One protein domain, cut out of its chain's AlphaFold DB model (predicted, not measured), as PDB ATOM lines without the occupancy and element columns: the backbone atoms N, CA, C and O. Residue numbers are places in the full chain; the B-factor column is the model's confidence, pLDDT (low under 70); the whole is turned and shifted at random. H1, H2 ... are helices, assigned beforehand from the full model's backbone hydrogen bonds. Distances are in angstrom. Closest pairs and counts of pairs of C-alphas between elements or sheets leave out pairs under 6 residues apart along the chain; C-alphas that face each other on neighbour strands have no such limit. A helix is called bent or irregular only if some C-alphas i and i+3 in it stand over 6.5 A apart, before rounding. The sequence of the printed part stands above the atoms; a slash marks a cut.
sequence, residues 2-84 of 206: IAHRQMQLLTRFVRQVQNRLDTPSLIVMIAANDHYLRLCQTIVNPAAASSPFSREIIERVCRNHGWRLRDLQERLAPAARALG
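AT A GLANCE: This is residues 2 to 84 of the 206 residues of the protein "J domain-containing protein" of Desulfosarcina widdelii (UniProt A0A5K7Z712). Five helices, mostly crossed, make a rounded body: H1 and H5 lie on opposite sides, H2 and H4 at two ends between them, and H3 crosses H5. The printed part has 83 residues, 62 of them in five named helices in the order H1 to H5, with no named strand; its class is all helix, and it is compact, with radius of gyration of the C-alphas 11.7 A and spans 29 by 26 by 22 A.

HOW THE PARTS SIT: H1, residues 2 to 19, touches H4, residues 55 to 64, with residues 10 to 14 alone; the closest C-alphas, of Thr 11 and Val 61, are 6.6 A apart. H2, residues 23 to 31, touches H3, residues 34 to 44, only at the corner, C-alphas 30 and 36 being closest at 5.1 A. The hub H5, residues 69 to 82, touches H3 at a steep tilt of 57 degrees, closest C-alphas 44 and 73 at 5.7 A. With residues 78 to 82 alone it touches H2, closest C-alphas 27 and 79 at 5.2 A; with 69 to 72 alone, H4, closest C-alphas 59 and 69 at 5.8 A. Every O i to N i+4 pair is within hydrogen-bond range in H1 to H4, 8 of 10 in H5.

IN THESE COORDINATES: H1 runs 26.4 A from C-alpha 2 at (227.499, 217.474, 286.982); irregular H5, with C-alphas 75 and 78 7.0 A apart, runs 20.0 A to C-alpha 82 at (242.010, 236.425, 306.118).

THE WHOLE: The printed part has no cut and no long link. Residues 2 to 6, 20 to 21 and 46 to 55 have pLDDT under 70.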
ATOM      1  N   ILE A   2     227.136 216.389 286.039       56.62
ATOM      2  CA  ILE A   2     227.499 217.474 286.982       56.62
ATOM      3  C   ILE A   2     228.680 217.102 287.908       56.62
ATOM      4  O   ILE A   2     229.584 217.914 288.105       56.62
ATOM      5  N   ALA A   3     228.742 215.855 288.388       59.69
ATOM      6  CA  ALA A   3     229.802 215.379 289.288       59.69
ATOM      7  C   ALA A   3     231.219 215.423 288.671       59.69
ATOM      8  O   ALA A   3     232.188 215.754 289.350       59.69
ATOM      9  N   HIS A   4     231.344 215.164 287.364       64.19
ATOM     10  CA  HIS A   4     232.638 215.153 286.673       64.19
ATOM     11  C   HIS A   4     233.244 216.562 286.553       64.19
ATOM     12  O   HIS A   4     234.443 216.758 286.750       64.19
ATOM     13  N   ARG A   5     232.407 217.574 286.281       66.38
ATOM     14  CA  ARG A   5     232.835 218.982 286.185       66.38
ATOM     15  C   ARG A   5     233.287 219.527 287.542       66.38
ATOM     16  O   ARG A   5     234.275 220.249 287.627       66.38
ATOM     17  N   GLN A   6     232.588 219.120 288.597       67.25
ATOM     18  CA  GLN A   6     232.887 219.454 289.987       67.25
ATOM     19  C   GLN A   6     234.216 218.823 290.457       67.25
ATOM     20  O   GLN A   6     235.051 219.511 291.043       67.25
ATOM     21  N   MET A   7     234.495 217.563 290.096       71.44
ATOM     22  CA  MET A   7     235.804 216.936 290.348       71.44
ATOM     23  C   MET A   7     236.960 217.656 289.642       71.44
ATOM     24  O   MET A   7     237.995 217.895 290.256       71.44
ATOM     25  N   GLN A   8     236.790 218.053 288.377       76.62
ATOM     26  CA  GLN A   8     237.832 218.791 287.652       76.62
ATOM     27  C   GLN A   8     238.141 220.158 288.282       76.62
ATOM     28  O   GLN A   8     239.299 220.582 288.277       76.62
ATOM     29  N   LEU A   9     237.133 220.836 288.843       78.88
ATOM     30  CA  LEU A   9     237.319 222.091 289.575       78.88
ATOM     31  C   LEU A   9     238.159 221.890 290.840       78.88
ATOM     32  O   LEU A   9     239.110 222.643 291.049       78.88
ATOM     33  N   LEU A  10     237.867 220.853 291.631       78.00
ATOM     34  CA  LEU A  10     238.639 220.510 292.828       78.00
ATOM     35  C   LEU A  10     240.098 220.175 292.483       78.00
ATOM     36  O   LEU A  10     241.017 220.696 293.110       78.00
ATOM     37  N   THR A  11     240.328 219.369 291.447       81.50
ATOM     38  CA  THR A  11     241.682 219.018 290.991       81.50
ATOM     39  C   THR A  11     242.476 220.252 290.552       81.50
ATOM     40  O   THR A  11     243.649 220.399 290.896       81.50
ATOM     41  N   ARG A  12     241.845 221.172 289.807       81.62
ATOM     42  CA  ARG A  12     242.480 222.437 289.398       81.62
ATOM     43  C   ARG A  12     242.796 223.326 290.596       81.62
ATOM     44  O   ARG A  12     243.884 223.892 290.643       81.62
ATOM     45  N   PHE A  13     241.877 223.401 291.556       82.62
ATOM     46  CA  PHE A  13     242.059 224.159 292.787       82.62
ATOM     47  C   PHE A  13     243.258 223.644 293.590       82.62
ATOM     48  O   PHE A  13     244.166 224.416 293.879       82.62
ATOM     49  N   VAL A  14     243.326 222.335 293.866       81.56
ATOM     50  CA  VAL A  14     244.453 221.725 294.597       81.56
ATOM     51  C   VAL A  14     245.778 222.007 293.889       81.56
ATOM     52  O   VAL A  14     246.726 222.460 294.522       81.56
ATOM     53  N   ARG A  15     245.833 221.846 292.561       80.94
ATOM     54  CA  ARG A  15     247.041 222.137 291.776       80.94
ATOM     55  C   ARG A  15     247.463 223.609 291.851       80.94
ATOM     56  O   ARG A  15     248.649 223.903 291.959       80.94
ATOM     57  N   GLN A  16     246.518 224.545 291.787       79.38
ATOM     58  CA  GLN A  16     246.830 225.973 291.911       79.38
ATOM     59  C   GLN A  16     247.311 226.344 293.315       79.38
ATOM     60  O   GLN A  16     248.220 227.162 293.439       79.38
ATOM     61  N   VAL A  17     246.749 225.722 294.355       81.06
ATOM     62  CA  VAL A  17     247.208 225.899 295.738       81.06
ATOM     63  C   VAL A  17     248.630 225.361 295.919       81.06
ATOM     64  O   VAL A  17     249.437 225.991 296.597       81.06
ATOM     65  N   GLN A  18     248.960 224.239 295.274       74.19
ATOM     66  CA  GLN A  18     250.305 223.654 295.288       74.19
ATOM     67  C   GLN A  18     251.342 224.529 294.575       74.19
ATOM     68  O   GLN A  18     252.433 224.739 295.100       74.19
ATOM     69  N   ASN A  19     251.000 225.058 293.398       76.19
ATOM     70  CA  ASN A  19     251.926 225.853 292.589       76.19
ATOM     71  C   ASN A  19     252.185 227.261 293.151       76.19
ATOM     72  O   ASN A  19     253.155 227.898 292.751       76.19
ATOM     73  N   ARG A  20     251.328 227.776 294.042       67.81
ATOM     74  CA  ARG A  20     251.495 229.108 294.640       67.81
ATOM     75  C   ARG A  20     252.149 228.999 296.011       67.81
ATOM     76  O   ARG A  20     251.608 228.381 296.928       67.81
ATOM     77  N   LEU A  21     253.325 229.610 296.145       58.53
ATOM     78  CA  LEU A  21     254.108 229.626 297.383       58.53
ATOM     79  C   LEU A  21     253.637 230.702 298.376       58.53
ATOM     80  O   LEU A  21     253.862 230.542 299.572       58.53
ATOM     81  N   ASP A  22     252.890 231.713 297.909       73.69
ATOM     82  CA  ASP A  22     252.561 232.902 298.706       73.69
ATOM     83  C   ASP A  22     251.087 232.970 299.140       73.69
ATOM     84  O   ASP A  22     250.165 232.868 298.322       73.69
ATOM     85  N   THR A  23     250.860 233.246 300.427       70.06
ATOM     86  CA  THR A  23     249.529 233.438 301.032       70.06
ATOM     87  C   THR A  23     248.698 234.559 300.378       70.06
ATOM     88  O   THR A  23     247.526 234.309 300.090       70.06
ATOM     89  N   PRO A  24     249.241 235.750 300.044       70.00
ATOM     90  CA  PRO A  24     248.463 236.814 299.394       70.00
ATOM     91  C   PRO A  24     247.947 236.412 298.007       70.00
ATOM     92  O   PRO A  24     246.789 236.645 297.658       70.00
ATOM     93  N   SER A  25     248.780 235.714 297.233       73.88
ATOM     94  CA  SER A  25     248.415 235.179 295.920       73.88
ATOM     95  C   SER A  25     247.318 234.114 296.019       73.88
ATOM     96  O   SER A  25     246.517 233.973 295.091       73.88
ATOM     97  N   LEU A  26     247.267 233.364 297.124       79.44
ATOM     98  CA  LEU A  26     246.180 232.429 297.419       79.44
ATOM     99  C   LEU A  26     244.891 233.166 297.795       79.44
ATOM    100  O   LEU A  26     243.840 232.814 297.272       79.44
ATOM    101  N   ILE A  27     244.966 234.209 298.626       76.94
ATOM    102  CA  ILE A  27     243.811 235.034 299.020       76.94
ATOM    103  C   ILE A  27     243.137 235.633 297.786       76.94
ATOM    104  O   ILE A  27     241.940 235.439 297.599       76.94
ATOM    105  N   VAL A  28     243.902 236.291 296.905       78.50
ATOM    106  CA  VAL A  28     243.365 236.904 295.677       78.50
ATOM    107  C   VAL A  28     242.742 235.851 294.763       78.50
ATOM    108  O   VAL A  28     241.657 236.058 294.231       78.50
ATOM    109  N   MET A  29     243.390 234.696 294.601       81.00
ATOM    110  CA  MET A  29     242.864 233.601 293.781       81.00
ATOM    111  C   MET A  29     241.548 233.044 294.327       81.00
ATOM    112  O   MET A  29     240.627 232.781 293.556       81.00
ATOM    113  N   ILE A  30     241.479 232.835 295.642       81.12
ATOM    114  CA  ILE A  30     240.293 232.300 296.307       81.12
ATOM    115  C   ILE A  30     239.167 233.341 296.252       81.12
ATOM    116  O   ILE A  30     238.058 232.992 295.869       81.12
ATOM    117  N   ALA A  31     239.453 234.612 296.544       75.69
ATOM    118  CA  ALA A  31     238.487 235.712 296.492       75.69
ATOM    119  C   ALA A  31     237.972 236.012 295.077       75.69
ATOM    120  O   ALA A  31     236.828 236.427 294.919       75.69
ATOM    121  N   ALA A  32     238.786 235.776 294.044       76.31
ATOM    122  CA  ALA A  32     238.411 236.032 292.656       76.31
ATOM    123  C   ALA A  32     237.310 235.094 292.126       76.31
ATOM    124  O   ALA A  32     236.783 235.337 291.041       76.31
ATOM    125  N   ASN A  33     236.966 234.011 292.836       78.50
ATOM    126  CA  ASN A  33     235.952 233.068 292.375       78.50
ATOM    127  C   ASN A  33     235.111 232.497 293.524       78.50
ATOM    128  O   ASN A  33     235.612 231.769 294.380       78.50
ATOM    129  N   ASP A  34     233.798 232.713 293.452       73.31
ATOM    130  CA  ASP A  34     232.814 232.179 294.401       73.31
ATOM    131  C   ASP A  34     232.885 230.648 294.564       73.31
ATOM    132  O   ASP A  34     232.725 230.111 295.660       73.31
ATOM    133  N   HIS A  35     233.226 229.917 293.499       75.38
ATOM    134  CA  HIS A  35     233.395 228.464 293.569       75.38
ATOM    135  C   HIS A  35     234.634 228.070 294.382       75.38
ATOM    136  O   HIS A  35     234.598 227.081 295.111       75.38
ATOM    137  N   TYR A  36     235.724 228.840 294.287       80.44
ATOM    138  CA  TYR A  36     236.927 228.608 295.088       80.44
ATOM    139  C   TYR A  36     236.726 229.014 296.543       80.44
ATOM    140  O   TYR A  36     237.231 228.313 297.418       80.44
ATOM    141  N   LEU A  37     235.926 230.052 296.811       75.06
ATOM    142  CA  LEU A  37     235.469 230.376 298.162       75.06
ATOM    143  C   LEU A  37     234.754 229.174 298.779       75.06
ATOM    144  O   LEU A  37     235.219 228.666 299.795       75.06
ATOM    145  N   ARG A  38     233.701 228.654 298.130       74.81
ATOM    146  CA  ARG A  38     232.930 227.488 298.613       74.81
ATOM    147  C   ARG A  38     233.794 226.245 298.818       74.81
ATOM    148  O   ARG A  38     233.652 225.561 299.834       74.81
ATOM    149  N   LEU A  39     234.710 225.963 297.889       78.81
ATOM    150  CA  LEU A  39     235.662 224.855 298.010       78.81
ATOM    151  C   LEU A  39     236.608 225.048 299.197       78.81
ATOM    152  O   LEU A  39     236.824 224.110 299.959       78.81
ATOM    153  N   CYS A  40     237.126 226.261 299.396       78.19
ATOM    154  CA  CYS A  40     237.965 226.590 300.540       78.19
ATOM    155  C   CYS A  40     237.202 226.401 301.861       78.19
ATOM    156  O   CYS A  40     237.716 225.724 302.752       78.19
ATOM    157  N   GLN A  41     235.954 226.884 301.972       74.44
ATOM    158  CA  GLN A  41     235.147 226.670 303.187       74.44
ATOM    159  C   GLN A  41     234.883 225.180 303.426       74.44
ATOM    160  O   GLN A  41     234.988 224.712 304.554       74.44
ATOM    161  N   THR A  42     234.599 224.427 302.364       76.44
ATOM    162  CA  THR A  42     234.352 222.980 302.426       76.44
ATOM    163  C   THR A  42     235.584 222.202 302.898       76.44
ATOM    164  O   THR A  42     235.479 221.297 303.722       76.44
ATOM    165  N   ILE A  43     236.766 222.546 302.384       77.25
ATOM    166  CA  ILE A  43     238.024 221.874 302.730       77.25
ATOM    167  C   ILE A  43     238.442 222.219 304.163       77.25
ATOM    168  O   ILE A  43     238.911 221.344 304.890       77.25
ATOM    169  N   VAL A  44     238.261 223.474 304.585       74.69
ATOM    170  CA  VAL A  44     238.642 223.937 305.927       74.69
ATOM    171  C   VAL A  44     237.625 223.512 306.993       74.69
ATOM    172  O   VAL A  44     238.023 223.167 308.104       74.69
ATOM    173  N   ASN A  45     236.333 223.468 306.662       71.88
ATOM    174  CA  ASN A  45     235.259 223.012 307.542       71.88
ATOM    175  C   ASN A  45     234.459 221.856 306.901       71.88
ATOM    176  O   ASN A  45     233.327 222.050 306.448       71.88
ATOM    177  N   PRO A  46     235.010 220.629 306.899       60.31
ATOM    178  CA  PRO A  46     234.368 219.471 306.274       60.31
ATOM    179  C   PRO A  46     233.113 218.982 307.018       60.31
ATOM    180  O   PRO A  46     232.431 218.091 306.523       60.31
ATOM    181  N   ALA A  47     232.814 219.531 308.204       52.94
ATOM    182  CA  ALA A  47     231.623 219.208 308.992       52.94
ATOM    183  C   ALA A  47     230.402 220.079 308.637       52.94
ATOM    184  O   ALA A  47     229.321 219.870 309.185       52.94
ATOM    185  N   ALA A  48     230.550 221.058 307.737       53.97
ATOM    186  CA  ALA A  48     229.422 221.841 307.254       53.97
ATOM    187  C   ALA A  48     228.495 220.956 306.399       53.97
ATOM    188  O   ALA A  48     228.887 220.464 305.340       53.97
ATOM    189  N   ALA A  49     227.250 220.779 306.848       43.66
ATOM    190  CA  ALA A  49     226.223 219.936 306.220       43.66
ATOM    191  C   ALA A  49     225.851 220.332 304.770       43.66
ATOM    192  O   ALA A  49     225.102 219.623 304.106       43.66
ATOM    193  N   SER A  50     226.379 221.452 304.267       50.25
ATOM    194  CA  SER A  50     226.122 222.025 302.942       50.25
ATOM    195  C   SER A  50     227.219 221.743 301.903       50.25
ATOM    196  O   SER A  50     227.209 222.349 300.830       50.25
ATOM    197  N   SER A  51     228.192 220.872 302.197       54.62
ATOM    198  CA  SER A  51     229.266 220.549 301.251       54.62
ATOM    199  C   SER A  51     228.758 219.715 300.059       54.62
ATOM    200  O   SER A  51     228.210 218.633 300.269       54.62
ATOM    201  N   PRO A  52     229.016 220.129 298.802       56.62
ATOM    202  CA  PRO A  52     228.720 219.322 297.617       56.62
ATOM    203  C   PRO A  52     229.683 218.134 297.421       56.62
ATOM    204  O   PRO A  52     229.469 217.322 296.522       56.62
ATOM    205  N   PHE A  53     230.742 218.014 298.235       65.56
ATOM    206  CA  PHE A  53     231.727 216.934 298.152       65.56
ATOM    207  C   PHE A  53     231.861 216.185 299.478       65.56
ATOM    208  O   PHE A  53     232.155 216.775 300.520       65.56
ATOM    209  N   SER A  54     231.734 214.860 299.426       65.25
ATOM    210  CA  SER A  54     232.056 213.993 300.559       65.25
ATOM    211  C   SER A  54     233.547 214.083 300.891       65.25
ATOM    212  O   SER A  54     234.391 214.092 299.989       65.25
ATOM    213  N   ARG A  55     233.885 214.086 302.187       68.50
ATOM    214  CA  ARG A  55     235.269 214.104 302.705       68.50
ATOM    215  C   ARG A  55     236.185 213.095 302.000       68.50
ATOM    216  O   ARG A  55     237.327 213.403 301.679       68.50
ATOM    217  N   GLU A  56     235.647 211.922 301.685       70.19
ATOM    218  CA  GLU A  56     236.350 210.836 301.006       70.19
ATOM    219  C   GLU A  56     236.841 211.200 299.588       70.19
ATOM    220  O   GLU A  56     237.923 210.780 299.173       70.19
ATOM    221  N   ILE A  57     236.083 212.020 298.851       76.56
ATOM    222  CA  ILE A  57     236.441 212.480 297.500       76.56
ATOM    223  C   ILE A  57     237.611 213.461 297.582       76.56
ATOM    224  O   ILE A  57     238.571 213.348 296.820       76.56
ATOM    225  N   ILE A  58     237.560 214.389 298.540       75.38
ATOM    226  CA  ILE A  58     238.627 215.369 298.768       75.38
ATOM    227  C   ILE A  58     239.913 214.646 299.175       75.38
ATOM    228  O   ILE A  58     240.971 214.910 298.609       75.38
ATOM    229  N   GLU A  59     239.825 213.672 300.086       78.19
ATOM    230  CA  GLU A  59     240.972 212.860 300.497       78.19
ATOM    231  C   GLU A  59     241.555 212.025 299.348       78.19
ATOM    232  O   GLU A  59     242.774 211.852 299.281       78.19
ATOM    233  N   ARG A  60     240.726 211.513 298.428       77.56
ATOM    234  CA  ARG A  60     241.200 210.827 297.213       77.56
ATOM    235  C   ARG A  60     241.960 211.771 296.282       77.56
ATOM    236  O   ARG A  60     243.059 211.437 295.851       77.56
ATOM    237  N   VAL A  61     241.413 212.955 296.004       80.50
ATOM    238  CA  VAL A  61     242.063 213.936 295.117       80.50
ATOM    239  C   VAL A  61     243.366 214.461 295.726       80.50
ATOM    240  O   VAL A  61     244.365 214.556 295.017       80.50
ATOM    241  N   CYS A  62     243.397 214.730 297.034       77.31
ATOM    242  CA  CYS A  62     244.616 215.167 297.719       77.31
ATOM    243  C   CYS A  62     245.707 214.088 297.671       77.31
ATOM    244  O   CYS A  62     246.844 214.388 297.305       77.31
ATOM    245  N   ARG A  63     245.352 212.821 297.945       80.62
ATOM    246  CA  ARG A  63     246.292 211.689 297.874       80.62
ATOM    247  C   ARG A  63     246.873 211.491 296.478       80.62
ATOM    248  O   ARG A  63     248.079 211.301 296.366       80.62
ATOM    249  N   ASN A  64     246.061 211.614 295.428       82.50
ATOM    250  CA  ASN A  64     246.539 211.534 294.041       82.50
ATOM    251  C   ASN A  64     247.552 212.635 293.688       82.50
ATOM    252  O   ASN A  64     248.353 212.468 292.775       82.50
ATOM    253  N   HIS A  65     247.526 213.750 294.417       73.50
ATOM    254  CA  HIS A  65     248.453 214.869 294.277       73.50
ATOM    255  C   HIS A  65     249.565 214.882 295.341       73.50
ATOM    256  O   HIS A  65     250.266 215.886 295.479       73.50
ATOM    257  N   GLY A  66     249.733 213.789 296.092       76.25
ATOM    258  CA  GLY A  66     250.796 213.620 297.084       76.25
ATOM    259  C   GLY A  66     250.626 214.436 298.370       76.25
ATOM    260  O   GLY A  66     251.581 214.560 299.129       76.25
ATOM    261  N   TRP A  67     249.449 215.015 298.626       74.50
ATOM    262  CA  TRP A  67     249.179 215.831 299.816       74.50
ATOM    263  C   TRP A  67     248.211 215.118 300.759       74.50
ATOM    264  O   TRP A  67     247.233 214.504 300.318       74.50
ATOM    265  N   ARG A  68     248.429 215.223 302.076       78.62
ATOM    266  CA  ARG A  68     247.395 214.840 303.045       78.62
ATOM    267  C   ARG A  68     246.388 215.980 303.154       78.62
ATOM    268  O   ARG A  68     246.733 217.151 303.012       78.62
ATOM    269  N   LEU A  69     245.133 215.643 303.454       77.44
ATOM    270  CA  LEU A  69     244.081 216.644 303.662       77.44
ATOM    271  C   LEU A  69     244.490 217.684 304.718       77.44
ATOM    272  O   LEU A  69     244.220 218.868 304.555       77.44
ATOM    273  N   ARG A  70     245.189 217.240 305.767       74.25
ATOM    274  CA  ARG A  70     245.694 218.105 306.832       74.25
ATOM    275  C   ARG A  70     246.716 219.127 306.326       74.25
ATOM    276  O   ARG A  70     246.583 220.297 306.652       74.25
ATOM    277  N   ASP A  71     247.663 218.713 305.488       77.44
ATOM    278  CA  ASP A  71     248.694 219.608 304.940       77.44
ATOM    279  C   ASP A  71     248.052 220.694 304.060       77.44
ATOM    280  O   ASP A  71     248.407 221.872 304.121       77.44
ATOM    281  N   LEU A  72     247.030 220.310 303.284       79.81
ATOM    282  CA  LEU A  72     246.238 221.246 302.487       79.81
ATOM    283  C   LEU A  72     245.455 222.228 303.370       79.81
ATOM    284  O   LEU A  72     245.413 223.423 303.075       79.81
ATOM    285  N   GLN A  73     244.848 221.743 304.455       80.12
ATOM    286  CA  GLN A  73     244.143 222.583 305.425       80.12
ATOM    287  C   GLN A  73     245.092 223.561 306.120       80.12
ATOM    288  O   GLN A  73     244.751 224.732 306.253       80.12
ATOM    289  N   GLU A  74     246.283 223.116 306.520       76.44
ATOM    290  CA  GLU A  74     247.303 223.958 307.151       76.44
ATOM    291  C   GLU A  74     247.796 225.055 306.190       76.44
ATOM    292  O   GLU A  74     247.912 226.213 306.594       76.44
ATOM    293  N   ARG A  75     247.970 224.739 304.898       76.44
ATOM    294  CA  ARG A  75     248.315 225.713 303.843       76.44
ATOM    295  C   ARG A  75     247.202 226.736 303.588       76.44
ATOM    296  O   ARG A  75     247.485 227.904 303.335       76.44
ATOM    297  N   LEU A  76     245.941 226.305 303.624       79.62
ATOM    298  CA  LEU A  76     244.776 227.155 303.350       79.62
ATOM    299  C   LEU A  76     244.298 227.943 304.572       79.62
ATOM    300  O   LEU A  76     243.642 228.968 304.404       79.62
ATOM    301  N   ALA A  77     244.628 227.506 305.788       76.88
ATOM    302  CA  ALA A  77     244.220 228.138 307.038       76.88
ATOM    303  C   ALA A  77     244.487 229.656 307.112       76.88
ATOM    304  O   ALA A  77     243.564 230.376 307.500       76.88
ATOM    305  N   PRO A  78     245.677 230.188 306.755       76.50
ATOM    306  CA  PRO A  78     245.918 231.630 306.819       76.50
ATOM    307  C   PRO A  78     245.061 232.409 305.810       76.50
ATOM    308  O   PRO A  78     244.419 233.388 306.186       76.50
ATOM    309  N   ALA A  79     244.944 231.927 304.569       79.75
ATOM    310  CA  ALA A  79     244.101 232.559 303.553       79.75
ATOM    311  C   ALA A  79     242.607 232.500 303.918       79.75
ATOM    312  O   ALA A  79     241.881 233.480 303.770       79.75
ATOM    313  N   ALA A  80     242.142 231.370 304.454       78.31
ATOM    314  CA  ALA A  80     240.757 231.193 304.876       78.31
ATOM    315  C   ALA A  80     240.393 232.073 306.085       78.31
ATOM    316  O   ALA A  80     239.267 232.562 306.163       78.31
ATOM    317  N   ARG A  81     241.339 232.299 307.011       75.31
ATOM    318  CA  ARG A  81     241.185 233.254 308.122       75.31
ATOM    319  C   ARG A  81     241.105 234.693 307.617       75.31
ATOM    320  O   ARG A  81     240.208 235.418 308.033       75.31
ATOM    321  N   ALA A  82     241.994 235.082 306.701       74.38
ATOM    322  CA  ALA A  82     242.010 236.425 306.118       74.38
ATOM    323  C   ALA A  82     240.713 236.753 305.362       74.38
ATOM    324  O   ALA A  82     240.227 237.878 305.411       74.38
ATOM    325  N   LEU A  83     240.117 235.754 304.710       76.88
ATOM    326  CA  LEU A  83     238.850 235.891 303.989       76.88
ATOM    327  C   LEU A  83     237.606 235.771 304.887       76.88
ATOM    328  O   LEU A  83     236.489 235.805 304.378       76.88
ATOM    329  N   GLY A  84     237.765 235.573 306.202       70.38
ATOM    330  CA  GLY A  84     236.642 235.376 307.132       70.38
ATOM    331  C   GLY A  84     235.848 234.081 306.904       70.38
ATOM    332  O   GLY A  84     234.784 233.890 307.483       70.38
TER     333      GLY A  84